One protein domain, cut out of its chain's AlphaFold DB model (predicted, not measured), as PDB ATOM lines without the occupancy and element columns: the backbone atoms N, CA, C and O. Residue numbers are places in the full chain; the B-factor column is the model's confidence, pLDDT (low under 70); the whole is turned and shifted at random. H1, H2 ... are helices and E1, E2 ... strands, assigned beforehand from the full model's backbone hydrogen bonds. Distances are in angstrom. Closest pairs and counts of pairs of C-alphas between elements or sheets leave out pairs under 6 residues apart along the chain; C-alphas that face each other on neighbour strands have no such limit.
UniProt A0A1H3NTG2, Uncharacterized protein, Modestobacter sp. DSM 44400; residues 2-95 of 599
ATOM      1  N   ARG A   2     212.563 -46.843  23.205       93.31
ATOM      2  CA  ARG A   2     211.104 -46.730  23.061       93.31
ATOM      3  C   ARG A   2     210.511 -48.112  22.796       93.31
ATOM      4  O   ARG A   2     211.199 -48.943  22.216       93.31
ATOM      5  N   ALA A   3     209.269 -48.340  23.209       92.06
ATOM      6  CA  ALA A   3     208.522 -49.551  22.888       92.06
ATOM      7  C   ALA A   3     207.121 -49.181  22.385       92.06
ATOM      8  O   ALA A   3     206.520 -48.242  22.912       92.06
ATOM      9  N   PHE A   4     206.631 -49.864  21.354       92.56
ATOM     10  CA  PHE A   4     205.331 -49.602  20.731       92.56
ATOM     11  C   PHE A   4     204.821 -50.837  19.979       92.56
ATOM     12  O   PHE A   4     205.605 -51.698  19.600       92.56
ATOM     13  N   THR A   5     203.514 -50.923  19.749       91.00
ATOM     14  CA  THR A   5     202.904 -51.984  18.931       91.00
ATOM     15  C   THR A   5     202.976 -51.610  17.452       91.00
ATOM     16  O   THR A   5     202.615 -50.481  17.101       91.00
ATOM     17  N   ARG A   6     203.413 -52.533  16.589       91.94
ATOM     18  CA  ARG A   6     203.244 -52.405  15.138       91.94
ATOM     19  C   ARG A   6     201.792 -52.714  14.781       91.94
ATOM     20  O   ARG A   6     201.243 -53.726  15.208       91.94
ATOM     21  N   TRP A   7     201.195 -51.821  14.003       89.88
ATOM     22  CA  TRP A   7     199.853 -51.976  13.453       89.88
ATOM     23  C   TRP A   7     199.973 -52.272  11.966       89.88
ATOM     24  O   TRP A   7     200.741 -51.599  11.277       89.88
ATOM     25  N   VAL A   8     199.248 -53.283  11.498       89.31
ATOM     26  CA  VAL A   8     199.188 -53.655  10.081       89.31
ATOM     27  C   VAL A   8     197.751 -53.499   9.607       89.31
ATOM     28  O   VAL A   8     196.817 -53.816  10.344       89.31
ATOM     29  N   ASP A   9     197.586 -52.967   8.400       86.31
ATOM     30  CA  ASP A   9     196.293 -52.921   7.729       86.31
ATOM     31  C   ASP A   9     196.081 -54.226   6.959       86.31
ATOM     32  O   ASP A   9     196.779 -54.495   5.981       86.31
ATOM     33  N   GLU A  10     195.154 -55.057   7.425       81.44
ATOM     34  CA  GLU A  10     194.776 -56.301   6.759       81.44
ATOM     35  C   GLU A  10     193.271 -56.304   6.520       81.44
ATOM     36  O   GLU A  10     192.481 -56.265   7.464       81.44
ATOM     37  N   ALA A  11     192.866 -56.342   5.248       79.62
ATOM     38  CA  ALA A  11     191.464 -56.253   4.839       79.62
ATOM     39  C   ALA A  11     190.738 -55.029   5.443       79.62
ATOM     40  O   ALA A  11     189.626 -55.151   5.960       79.62
ATOM     41  N   SER A  12     191.376 -53.850   5.392       79.06
ATOM     42  CA  SER A  12     190.871 -52.589   5.965       79.06
ATOM     43  C   SER A  12     190.702 -52.607   7.493       79.06
ATOM     44  O   SER A  12     189.950 -51.805   8.054       79.06
ATOM     45  N   LYS A  13     191.374 -53.533   8.193       78.38
ATOM     46  CA  LYS A  13     191.366 -53.648   9.658       78.38
ATOM     47  C   LYS A  13     192.764 -53.371  10.191       78.38
ATOM     48  O   LYS A  13     193.733 -54.003   9.788       78.38
ATOM     49  N   GLN A  14     192.857 -52.464  11.161       83.31
ATOM     50  CA  GLN A  14     194.101 -52.184  11.880       83.31
ATOM     51  C   GLN A  14     194.329 -53.255  12.950       83.31
ATOM     52  O   GLN A  14     193.718 -53.217  14.022       83.31
ATOM     53  N   LEU A  15     195.204 -54.212  12.654       85.25
ATOM     54  CA  LEU A  15     195.510 -55.339  13.526       85.25
ATOM     55  C   LEU A  15     196.814 -55.092  14.297       85.25
ATOM     56  O   LEU A  15     197.811 -54.683  13.692       85.25
ATOM     57  N   PRO A  16     196.840 -55.327  15.621       88.12
ATOM     58  CA  PRO A  16     198.091 -55.331  16.359       88.12
ATOM     59  C   PRO A  16     198.882 -56.589  15.991       88.12
ATOM     60  O   PRO A  16     198.331 -57.691  15.982       88.12
ATOM     61  N   ARG A  17     200.168 -56.411  15.701       89.69
ATOM     62  CA  ARG A  17     201.122 -57.497  15.466       89.69
ATOM     63  C   ARG A  17     202.188 -57.461  16.562       89.69
ATOM     64  O   ARG A  17     201.891 -57.661  17.737       89.69
ATOM     65  N   GLU A  18     203.408 -57.067  16.230       91.44
ATOM     66  CA  GLU A  18     204.547 -57.200  17.129       91.44
ATOM     67  C   GLU A  18     204.661 -56.047  18.134       91.44
ATOM     68  O   GLU A  18     204.395 -54.874  17.843       91.44
ATOM     69  N   LEU A  19     205.173 -56.369  19.323       92.06
ATOM     70  CA  LEU A  19     205.746 -55.383  20.234       92.06
ATOM     71  C   LEU A  19     207.166 -55.034  19.769       92.06
ATOM     72  O   LEU A  19     208.102 -55.814  19.930       92.06
ATOM     73  N   VAL A  20     207.341 -53.829  19.241       94.81
ATOM     74  CA  VAL A  20     208.635 -53.313  18.794       94.81
ATOM     75  C   VAL A  20     209.337 -52.615  19.951       94.81
ATOM     76  O   VAL A  20     208.768 -51.728  20.588       94.81
ATOM     77  N   ILE A  21     210.599 -52.975  20.195       95.94
ATOM     78  CA  ILE A  21     211.484 -52.295  21.146       95.94
ATOM     79  C   ILE A  21     212.658 -51.710  20.373       95.94
ATOM     80  O   ILE A  21     213.430 -52.427  19.746       95.94
ATOM     81  N   GLU A  22     212.832 -50.398  20.467       97.00
ATOM     82  CA  GLU A  22     213.928 -49.689  19.828       97.00
ATOM     83  C   GLU A  22     214.883 -49.110  20.868       97.00
ATOM     84  O   GLU A  22     214.512 -48.323  21.750       97.00
ATOM     85  N   VAL A  23     216.154 -49.461  20.722       96.94
ATOM     86  CA  VAL A  23     217.250 -48.988  21.561       96.94
ATOM     87  C   VAL A  23     218.229 -48.227  20.673       96.94
ATOM     88  O   VAL A  23     218.600 -48.691  19.602       96.94
ATOM     89  N   ARG A  24     218.643 -47.041  21.124       96.69
ATOM     90  CA  ARG A  24     219.647 -46.209  20.453       96.69
ATOM     91  C   ARG A  24     220.776 -45.921  21.428       96.69
ATOM     92  O   ARG A  24     220.514 -45.650  22.601       96.69
ATOM     93  N   GLY A  25     222.007 -45.923  20.937       96.56
ATOM     94  CA  GLY A  25     223.193 -45.608  21.724       96.56
ATOM     95  C   GLY A  25     224.448 -45.592  20.858       96.56
ATOM     96  O   GLY A  25     224.370 -45.763  19.646       96.56
ATOM     97  N   ARG A  26     225.602 -45.374  21.492       96.56
ATOM     98  CA  ARG A  26     226.916 -45.409  20.837       96.56
ATOM     99  C   ARG A  26     227.615 -46.734  21.136       96.56
ATOM    100  O   ARG A  26     227.668 -47.133  22.298       96.56
ATOM    101  N   THR A  27     228.178 -47.358  20.110       96.38
ATOM    102  CA  THR A  27     229.002 -48.577  20.180       96.38
ATOM    103  C   THR A  27     230.141 -48.488  19.164       96.38
ATOM    104  O   THR A  27     230.176 -47.553  18.362       96.38
ATOM    105  N   GLY A  28     231.100 -49.414  19.227       96.31
ATOM    106  CA  GLY A  28     232.224 -49.471  18.292       96.31
ATOM    107  C   GLY A  28     231.902 -50.156  16.962       96.31
ATOM    108  O   GLY A  28     232.593 -49.898  15.982       96.31
ATOM    109  N   SER A  29     230.869 -51.001  16.917       96.50
ATOM    110  CA  SER A  29     230.413 -51.720  15.715       96.50
ATOM    111  C   SER A  29     228.921 -52.048  15.779       96.50
ATOM    112  O   SER A  29     228.300 -51.945  16.851       96.50
ATOM    113  N   LEU A  30     228.355 -52.471  14.644       96.50
ATOM    114  CA  LEU A  30     226.983 -52.964  14.566       96.50
ATOM    115  C   LEU A  30     226.753 -54.264  15.355       96.50
ATOM    116  O   LEU A  30     225.760 -54.358  16.075       96.50
ATOM    117  N   ASP A  31     227.679 -55.224  15.308       97.19
ATOM    118  CA  ASP A  31     227.572 -56.485  16.066       97.19
ATOM    119  C   ASP A  31     227.560 -56.240  17.579       97.19
ATOM    120  O   ASP A  31     226.763 -56.812  18.331       97.19
ATOM    121  N   GLU A  32     228.416 -55.324  18.040       97.06
ATOM    122  CA  GLU A  32     228.422 -54.889  19.432       97.06
ATOM    123  C   GLU A  32     227.096 -54.210  19.809       97.06
ATOM    124  O   GLU A  32     226.581 -54.450  20.906       97.06
ATOM    125  N   ALA A  33     226.525 -53.392  18.913       96.31
ATOM    126  CA  ALA A  33     225.211 -52.780  19.107       96.31
ATOM    127  C   ALA A  33     224.117 -53.843  19.241       96.31
ATOM    128  O   ALA A  33     223.384 -53.827  20.230       96.31
ATOM    129  N   ALA A  34     224.038 -54.792  18.305       96.31
ATOM    130  CA  ALA A  34     223.047 -55.863  18.308       96.31
ATOM    131  C   ALA A  34     223.126 -56.702  19.596       96.31
ATOM    132  O   ALA A  34     222.111 -56.926  20.263       96.31
ATOM    133  N   GLY A  35     224.337 -57.084  20.015       96.62
ATOM    134  CA  GLY A  35     224.561 -57.832  21.251       96.62
ATOM    135  C   GLY A  35     224.188 -57.046  22.514       96.62
ATOM    136  O   GLY A  35     223.403 -57.524  23.341       96.62
ATOM    137  N   LYS A  36     224.724 -55.827  22.673       96.56
ATOM    138  CA  LYS A  36     224.499 -55.001  23.873       96.56
ATOM    139  C   LYS A  36     223.058 -54.520  23.979       96.56
ATOM    140  O   LYS A  36     222.449 -54.639  25.040       96.56
ATOM    141  N   PHE A  37     222.501 -53.976  22.903       96.62
ATOM    142  CA  PHE A  37     221.147 -53.431  22.916       96.62
ATOM    143  C   PHE A  37     220.087 -54.529  22.969       96.62
ATOM    144  O   PHE A  37     219.100 -54.363  23.685       96.62
ATOM    145  N   GLY A  38     220.324 -55.689  22.346       94.62
ATOM    146  CA  GLY A  38     219.479 -56.870  22.535       94.62
ATOM    147  C   GLY A  38     219.444 -57.332  23.996       94.62
ATOM    148  O   GLY A  38     218.377 -57.631  24.533       94.62
ATOM    149  N   ALA A  39     220.586 -57.318  24.694       93.94
ATOM    150  CA  ALA A  39     220.641 -57.637  26.123       93.94
ATOM    151  C   ALA A  39     219.893 -56.621  27.011       93.94
ATOM    152  O   ALA A  39     219.380 -57.012  28.060       93.94
ATOM    153  N   ILE A  40     219.796 -55.353  26.593       92.88
ATOM    154  CA  ILE A  40     219.005 -54.308  27.272       92.88
ATOM    155  C   ILE A  40     217.503 -54.475  26.998       92.88
ATOM    156  O   ILE A  40     216.694 -54.265  27.900       92.88
ATOM    157  N   ALA A  41     217.123 -54.860  25.776       94.38
ATOM    158  CA  ALA A  41     215.724 -54.991  25.373       94.38
ATOM    159  C   ALA A  41     215.033 -56.223  25.983       94.38
ATOM    160  O   ALA A  41     213.888 -56.124  26.415       94.38
ATOM    161  N   ARG A  42     215.715 -57.375  26.078       93.75
ATOM    162  CA  ARG A  42     215.111 -58.635  26.568       93.75
ATOM    163  C   ARG A  42     214.476 -58.543  27.965       93.75
ATOM    164  O   ARG A  42     213.358 -59.015  28.123       93.75
ATOM    165  N   PRO A  43     215.100 -57.924  28.986       93.62
ATOM    166  CA  PRO A  43     214.443 -57.740  30.279       93.62
ATOM    167  C   PRO A  43     213.111 -56.987  30.196       93.62
ATOM    168  O   PRO A  43     212.235 -57.229  31.022       93.62
ATOM    169  N   LEU A  44     212.928 -56.101  29.210       94.06
ATOM    170  CA  LEU A  44     211.684 -55.350  29.056       94.06
ATOM    171  C   LEU A  44     210.508 -56.262  28.689       94.06
ATOM    172  O   LEU A  44     209.420 -56.039  29.209       94.06
ATOM    173  N   THR A  45     210.705 -57.302  27.867       94.38
ATOM    174  CA  THR A  45     209.623 -58.259  27.559       94.38
ATOM    175  C   THR A  45     209.275 -59.116  28.768       94.38
ATOM    176  O   THR A  45     208.095 -59.320  29.038       94.38
ATOM    177  N   THR A  46     210.268 -59.529  29.565       96.38
ATOM    178  CA  THR A  46     210.037 -60.211  30.850       96.38
ATOM    179  C   THR A  46     209.215 -59.331  31.803       96.38
ATOM    180  O   THR A  46     208.252 -59.802  32.407       96.38
ATOM    181  N   LEU A  47     209.553 -58.041  31.930       97.06
ATOM    182  CA  LEU A  47     208.812 -57.099  32.780       97.06
ATOM    183  C   LEU A  47     207.413 -56.796  32.235       97.06
ATOM    184  O   LEU A  47     206.466 -56.732  33.013       97.06
ATOM    185  N   ALA A  48     207.264 -56.652  30.919       96.31
ATOM    186  CA  ALA A  48     205.972 -56.471  30.269       96.31
ATOM    187  C   ALA A  48     205.058 -57.682  30.496       96.31
ATOM    188  O   ALA A  48     203.918 -57.506  30.920       96.31
ATOM    189  N   GLY A  49     205.573 -58.899  30.295       96.44
ATOM    190  CA  GLY A  49     204.845 -60.141  30.550       96.44
ATOM    191  C   GLY A  49     204.500 -60.322  32.025       96.44
ATOM    192  O   GLY A  49     203.393 -60.738  32.350       96.44
ATOM    193  N   PHE A  50     205.389 -59.915  32.937       98.12
ATOM    194  CA  PHE A  50     205.077 -59.855  34.362       98.12
ATOM    195  C   PHE A  50     203.947 -58.857  34.643       98.12
ATOM    196  O   PHE A  50     202.940 -59.236  35.226       98.12
ATOM    197  N   VAL A  51     204.044 -57.605  34.200       97.69
ATOM    198  CA  VAL A  51     203.038 -56.563  34.478       97.69
ATOM    199  C   VAL A  51     201.675 -56.929  33.900       97.69
ATOM    200  O   VAL A  51     200.689 -56.928  34.631       97.69
ATOM    201  N   ALA A  52     201.627 -57.314  32.624       95.62
ATOM    202  CA  ALA A  52     200.397 -57.725  31.957       95.62
ATOM    203  C   ALA A  52     199.929 -59.133  32.371       95.62
ATOM    204  O   ALA A  52     198.796 -59.495  32.088       95.62
ATOM    205  N   ASN A  53     200.768 -59.911  33.056       96.31
ATOM    206  CA  ASN A  53     200.520 -61.296  33.461       96.31
ATOM    207  C   ASN A  53     200.086 -62.206  32.296       96.31
ATOM    208  O   ASN A  53     199.079 -62.915  32.350       96.31
ATOM    209  N   VAL A  54     200.833 -62.123  31.198       94.38
ATOM    210  CA  VAL A  54     200.549 -62.826  29.945       94.38
ATOM    211  C   VAL A  54     201.848 -63.111  29.195       94.38
ATOM    212  O   VAL A  54     202.850 -62.418  29.389       94.38
ATOM    213  N   LEU A  55     201.848 -64.131  28.338       94.44
ATOM    214  CA  LEU A  55     202.956 -64.373  27.419       94.44
ATOM    215  C   LEU A  55     203.111 -63.189  26.446       94.44
ATOM    216  O   LEU A  55     202.149 -62.791  25.801       94.44
ATOM    217  N   VAL A  56     204.332 -62.659  26.331       91.69
ATOM    218  CA  VAL A  56     204.711 -61.623  25.343       91.69
ATOM    219  C   VAL A  56     205.657 -62.177  24.266       91.69
ATOM    220  O   VAL A  56     205.726 -61.637  23.171       91.69
ATOM    221  N   GLY A  57     206.378 -63.264  24.562       89.94
ATOM    222  CA  GLY A  57     207.420 -63.818  23.693       89.94
ATOM    223  C   GLY A  57     208.827 -63.292  24.009       89.94
ATOM    224  O   GLY A  57     209.022 -62.427  24.869       89.94
ATOM    225  N   THR A  58     209.831 -63.862  23.341       91.06
ATOM    226  CA  THR A  58     211.234 -63.432  23.468       91.06
ATOM    227  C   THR A  58     211.495 -62.248  22.538       91.06
ATOM    228  O   THR A  58     211.140 -62.310  21.369       91.06
ATOM    229  N   ALA A  59     212.177 -61.199  23.013       93.38
ATOM    230  CA  ALA A  59     212.682 -60.158  22.116       93.38
ATOM    231  C   ALA A  59     213.877 -60.661  21.290       93.38
ATOM    232  O   ALA A  59     214.915 -61.050  21.848       93.38
ATOM    233  N   GLU A  60     213.750 -60.563  19.970       95.25
ATOM    234  CA  GLU A  60     214.792 -60.879  18.993       95.25
ATOM    235  C   GLU A  60     215.200 -59.622  18.212       95.25
ATOM    236  O   GLU A  60     214.426 -58.674  18.069       95.25
ATOM    237  N   VAL A  61     216.457 -59.574  17.762       96.25
ATOM    238  CA  VAL A  61     216.963 -58.430  16.993       96.25
ATOM    239  C   VAL A  61     216.484 -58.581  15.557       96.25
ATOM    240  O   VAL A  61     217.072 -59.344  14.799       96.25
ATOM    241  N   HIS A  62     215.431 -57.850  15.199       95.75
ATOM    242  CA  HIS A  62     214.939 -57.788  13.822       95.75
ATOM    243  C   HIS A  62     215.848 -56.920  12.945       95.75
ATOM    244  O   HIS A  62     216.307 -57.361  11.902       95.75
ATOM    245  N   LEU A  63     216.149 -55.700  13.399       96.94
ATOM    246  CA  LEU A  63     216.849 -54.687  12.617       96.94
ATOM    247  C   LEU A  63     217.892 -53.965  13.474       96.94
ATOM    248  O   LEU A  63     217.590 -53.512  14.582       96.94
ATOM    249  N   ALA A  64     219.096 -53.794  12.940       97.56
ATOM    250  CA  ALA A  64     220.130 -52.929  13.487       97.56
ATOM    251  C   ALA A  64     220.820 -52.172  12.345       97.56
ATOM    252  O   ALA A  64     221.132 -52.743  11.307       97.56
ATOM    253  N   TYR A  65     221.088 -50.880  12.532       97.69
ATOM    254  CA  TYR A  65     221.813 -50.083  11.540       97.69
ATOM    255  C   TYR A  65     222.583 -48.930  12.185       97.69
ATOM    256  O   TYR A  65     222.199 -48.411  13.240       97.69
ATOM    257  N   ASP A  66     223.658 -48.495  11.524       97.38
ATOM    258  CA  ASP A  66     224.381 -47.282  11.898       97.38
ATOM    259  C   ASP A  66     223.537 -46.041  11.560       97.38
ATOM    260  O   ASP A  66     223.277 -45.700  10.406       97.38
ATOM    261  N   SER A  67     223.091 -45.340  12.602       95.56
ATOM    262  CA  SER A  67     222.285 -44.122  12.478       95.56
ATOM    263  C   SER A  67     223.112 -42.829  12.537       95.56
ATOM    264  O   SER A  67     222.536 -41.746  12.647       95.56
ATOM    265  N   THR A  68     224.447 -42.909  12.445       95.62
ATOM    266  CA  THR A  68     225.358 -41.752  12.485       95.62
ATOM    267  C   THR A  68     225.073 -40.791  11.321       95.62
ATOM    268  O   THR A  68     225.310 -41.151  10.168       95.62
ATOM    269  N   PRO A  69     224.607 -39.549  11.577       93.00
ATOM    270  CA  PRO A  69     224.112 -38.663  10.519       93.00
ATOM    271  C   PRO A  69     225.136 -38.312   9.436       93.00
ATOM    272  O   PRO A  69     224.753 -38.094   8.294       93.00
ATOM    273  N   THR A  70     226.423 -38.258   9.787       94.56
ATOM    274  CA  THR A  70     227.509 -37.791   8.909       94.56
ATOM    275  C   THR A  70     228.128 -38.886   8.044       94.56
ATOM    276  O   THR A  70     229.073 -38.604   7.316       94.56
ATOM    277  N   ARG A  71     227.669 -40.137   8.158       93.06
ATOM    278  CA  ARG A  71     228.180 -41.252   7.356       93.06
ATOM    279  C   ARG A  71     227.321 -41.462   6.113       93.06
ATOM    280  O   ARG A  71     226.095 -41.572   6.226       93.06
ATOM    281  N   GLU A  72     227.987 -41.529   4.962       94.12
ATOM    282  CA  GLU A  72     227.386 -41.882   3.670       94.12
ATOM    283  C   GLU A  72     227.191 -43.400   3.554       94.12
ATOM    284  O   GLU A  72     226.117 -43.851   3.168       94.12
ATOM    285  N   GLU A  73     228.176 -44.186   3.998       96.00
ATOM    286  CA  GLU A  73     228.099 -45.648   4.097       96.00
ATOM    287  C   GLU A  73     227.806 -46.081   5.538       96.00
ATOM    288  O   GLU A  73     228.418 -45.586   6.490       96.00
ATOM    289  N   ARG A  74     226.848 -46.997   5.716       96.25
ATOM    290  CA  ARG A  74     226.334 -47.404   7.031       96.25
ATOM    291  C   ARG A  74     226.218 -48.916   7.103       96.25
ATOM    292  O   ARG A  74     225.667 -49.533   6.197       96.25
ATOM    293  N   GLU A  75     226.699 -49.490   8.201       97.06
ATOM    294  CA  GLU A  75     226.468 -50.903   8.487       97.06
ATOM    295  C   GLU A  75     224.966 -51.142   8.705       97.06
ATOM    296  O   GLU A  75     224.281 -50.336   9.347       97.06
ATOM    297  N   PHE A  76     224.469 -52.258   8.178       97.75
ATOM    298  CA  PHE A  76     223.074 -52.676   8.246       97.75
ATOM    299  C   PHE A  76     223.004 -54.178   8.519       97.75
ATOM    300  O   PHE A  76     223.758 -54.956   7.935       97.75
ATOM    301  N   LEU A  77     222.095 -54.574   9.401       97.44
ATOM    302  CA  LEU A  77     221.813 -55.954   9.760       97.44
ATOM    303  C   LEU A  77     220.305 -56.104   9.909       97.44
ATOM    304  O   LEU A  77     219.680 -55.426  10.727       97.44
ATOM    305  N   GLU A  78     219.745 -57.037   9.158       97.31
ATOM    306  CA  GLU A  78     218.364 -57.470   9.288       97.31
ATOM    307  C   GLU A  78     218.354 -58.983   9.481       97.31
ATOM    308  O   GLU A  78     218.966 -59.731   8.717       97.31
ATOM    309  N   THR A  79     217.699 -59.429  10.546       96.25
ATOM    310  CA  THR A  79     217.465 -60.846  10.802       96.25
ATOM    311  C   THR A  79     216.110 -61.193  10.225       96.25
ATOM    312  O   THR A  79     215.114 -60.576  10.599       96.25
ATOM    313  N   PHE A  80     216.047 -62.210   9.370       94.12
ATOM    314  CA  PHE A  80     214.762 -62.727   8.922       94.12
ATOM    315  C   PHE A  80     213.978 -63.278  10.119       94.12
ATOM    316  O   PHE A  80     214.353 -64.296  10.703       94.12
ATOM    317  N   LEU A  81     212.884 -62.601  10.458       89.62
ATOM    318  CA  LEU A  81     211.868 -63.076  11.385       89.62
ATOM    319  C   LEU A  81     210.572 -63.226  10.586       89.62
ATOM    320  O   LEU A  81     210.218 -62.306   9.849       89.62
ATOM    321  N   PRO A  82     209.867 -64.364  10.680       86.50
ATOM    322  CA  PRO A  82     208.573 -64.483  10.031       86.50
ATOM    323  C   PRO A  82     207.628 -63.426  10.615       86.50
ATOM    324  O   PRO A  82     207.477 -63.353  11.834       86.50
ATOM    325  N   ASP A  83     207.000 -62.627   9.748       82.38
ATOM    326  CA  ASP A  83     205.927 -61.719  10.162       82.38
ATOM    327  C   ASP A  83     204.859 -62.495  10.938       82.38
ATOM    328  O   ASP A  83     204.489 -63.613  10.552       82.38
ATOM    329  N   GLU A  84     204.316 -61.887  11.992       82.69
ATOM    330  CA  GLU A  84     203.138 -62.444  12.643       82.69
ATOM    331  C   GLU A  84     201.964 -62.407  11.653       82.69
ATOM    332  O   GLU A  84     201.520 -61.346  11.214       82.69
ATOM    333  N   ARG A  85     201.476 -63.588  11.263       78.44
ATOM    334  CA  ARG A  85     200.397 -63.764  10.282       78.44
ATOM    335  C   ARG A  85     199.224 -64.511  10.892       78.44
ATOM    336  O   ARG A  85     199.369 -65.267  11.848       78.44
ATOM    337  N   GLY A  86     198.063 -64.359  10.261       75.75
ATOM    338  CA  GLY A  86     196.842 -65.057  10.645       75.75
ATOM    339  C   GLY A  86     196.045 -64.303  11.705       75.75
ATOM    340  O   GLY A  86     196.117 -63.073  11.809       75.75
ATOM    341  N   ALA A  87     195.236 -65.046  12.459       71.81
ATOM    342  CA  ALA A  87     194.363 -64.457  13.462       71.81
ATOM    343  C   ALA A  87     195.180 -63.757  14.560       71.81
ATOM    344  O   ALA A  87     196.172 -64.299  15.038       71.81
ATOM    345  N   VAL A  88     194.755 -62.551  14.951       78.44
ATOM    346  CA  VAL A  88     195.310 -61.841  16.107       78.44
ATOM    347  C   VAL A  88     195.144 -62.731  17.332       78.44
ATOM    348  O   VAL A  88     194.038 -63.184  17.637       78.44
ATOM    349  N   SER A  89     196.257 -63.006  18.005       78.44
ATOM    350  CA  SER A  89     196.251 -63.776  19.240       78.44
ATOM    351  C   SER A  89     195.561 -62.991  20.358       78.44
ATOM    352  O   SER A  89     195.526 -61.757  20.369       78.44
ATOM    353  N   ASP A  90     194.986 -63.710  21.322       80.31
ATOM    354  CA  ASP A  90     194.493 -63.067  22.532       80.31
ATOM    355  C   ASP A  90     195.641 -62.331  23.237       80.31
ATOM    356  O   ASP A  90     196.763 -62.819  23.323       80.31
ATOM    357  N   GLY A  91     195.361 -61.153  23.790       85.69
ATOM    358  CA  GLY A  91     196.388 -60.342  24.441       85.69
ATOM    359  C   GLY A  91     195.875 -59.566  25.644       85.69
ATOM    360  O   GLY A  91     194.720 -59.702  26.069       85.69
ATOM    361  N   ARG A  92     196.762 -58.738  26.202       87.44
ATOM    362  CA  ARG A  92     196.449 -57.696  27.188       87.44
ATOM    363  C   ARG A  92     197.225 -56.433  26.845       87.44
ATOM    364  O   ARG A  92     198.378 -56.499  26.421       87.44
ATOM    365  N   ILE A  93     196.614 -55.278  27.085       88.06
ATOM    366  CA  ILE A  93     197.330 -54.009  26.998       88.06
ATOM    367  C   ILE A  93     198.244 -53.862  28.208       88.06
ATOM    368  O   ILE A  93     197.825 -54.022  29.354       88.06
ATOM    369  N   ILE A  94     199.502 -53.523  27.938       91.19
ATOM    370  CA  ILE A  94     200.479 -53.224  28.976       91.19
ATOM    371  C   ILE A  94     200.152 -51.853  29.567       91.19
ATOM    372  O   ILE A  94     200.233 -50.827  28.888       91.19
ATOM    373  N   GLN A  95     199.795 -51.833  30.849       92.88
ATOM    374  CA  GLN A  95     199.525 -50.594  31.564       92.88
ATOM    375  C   GLN A  95     200.835 -49.872  31.873       92.88
ATOM    376  O   GLN A  95     201.699 -50.373  32.599       92.88
TER     377      GLN A  95
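This is residues 2 to 95 of the 599 residues of an uncharacterized protein of Modestobacter sp. DSM 44400 (UniProt A0A1H3NTG2). One long helix, H1, runs past two separate strand hairpins: the short E3 and E4 near its first part, and the longer E1 and E2 near residues 37 to 45. The printed part has 94 residues, with the order E1, E2, H1, E3, E4, antiparallel sheets and class mixed. It is only just loose, close to compact, with radius of gyration of the C-alphas 15.3 A and spans of 42 by 32 by 21 A.

E1, residues 2 to 10, and E2, residues 13 to 22, form a hairpin at 154 degrees; N 4 and O 20 are within hydrogen-bond range, 2.9 A. E2 bends by 56 degrees at residue 18. In H1, residues 30 to 52, 16 of 19 O i to N i+4 pairs are within range. The closest C-alphas of E2 and H1, Ile 21 and Ala 41, are 6.6 A apart. E3, residues 63 to 65, and E4, residues 76 to 78, form a hairpin at 177 degrees, with N 64 and O 77 at 2.8 A. The closest C-alphas of H1 and E3, Ala 34 and Ala 64, are 6.4 A apart.

E1 begins at C-alpha 2 (211.104, -46.730, 23.061) and E4 ends at C-alpha 78 (218.364, -57.470, 9.288). H1 measures 32.1 A.

The printed part has no cut and no long link. No printed residue is under 70.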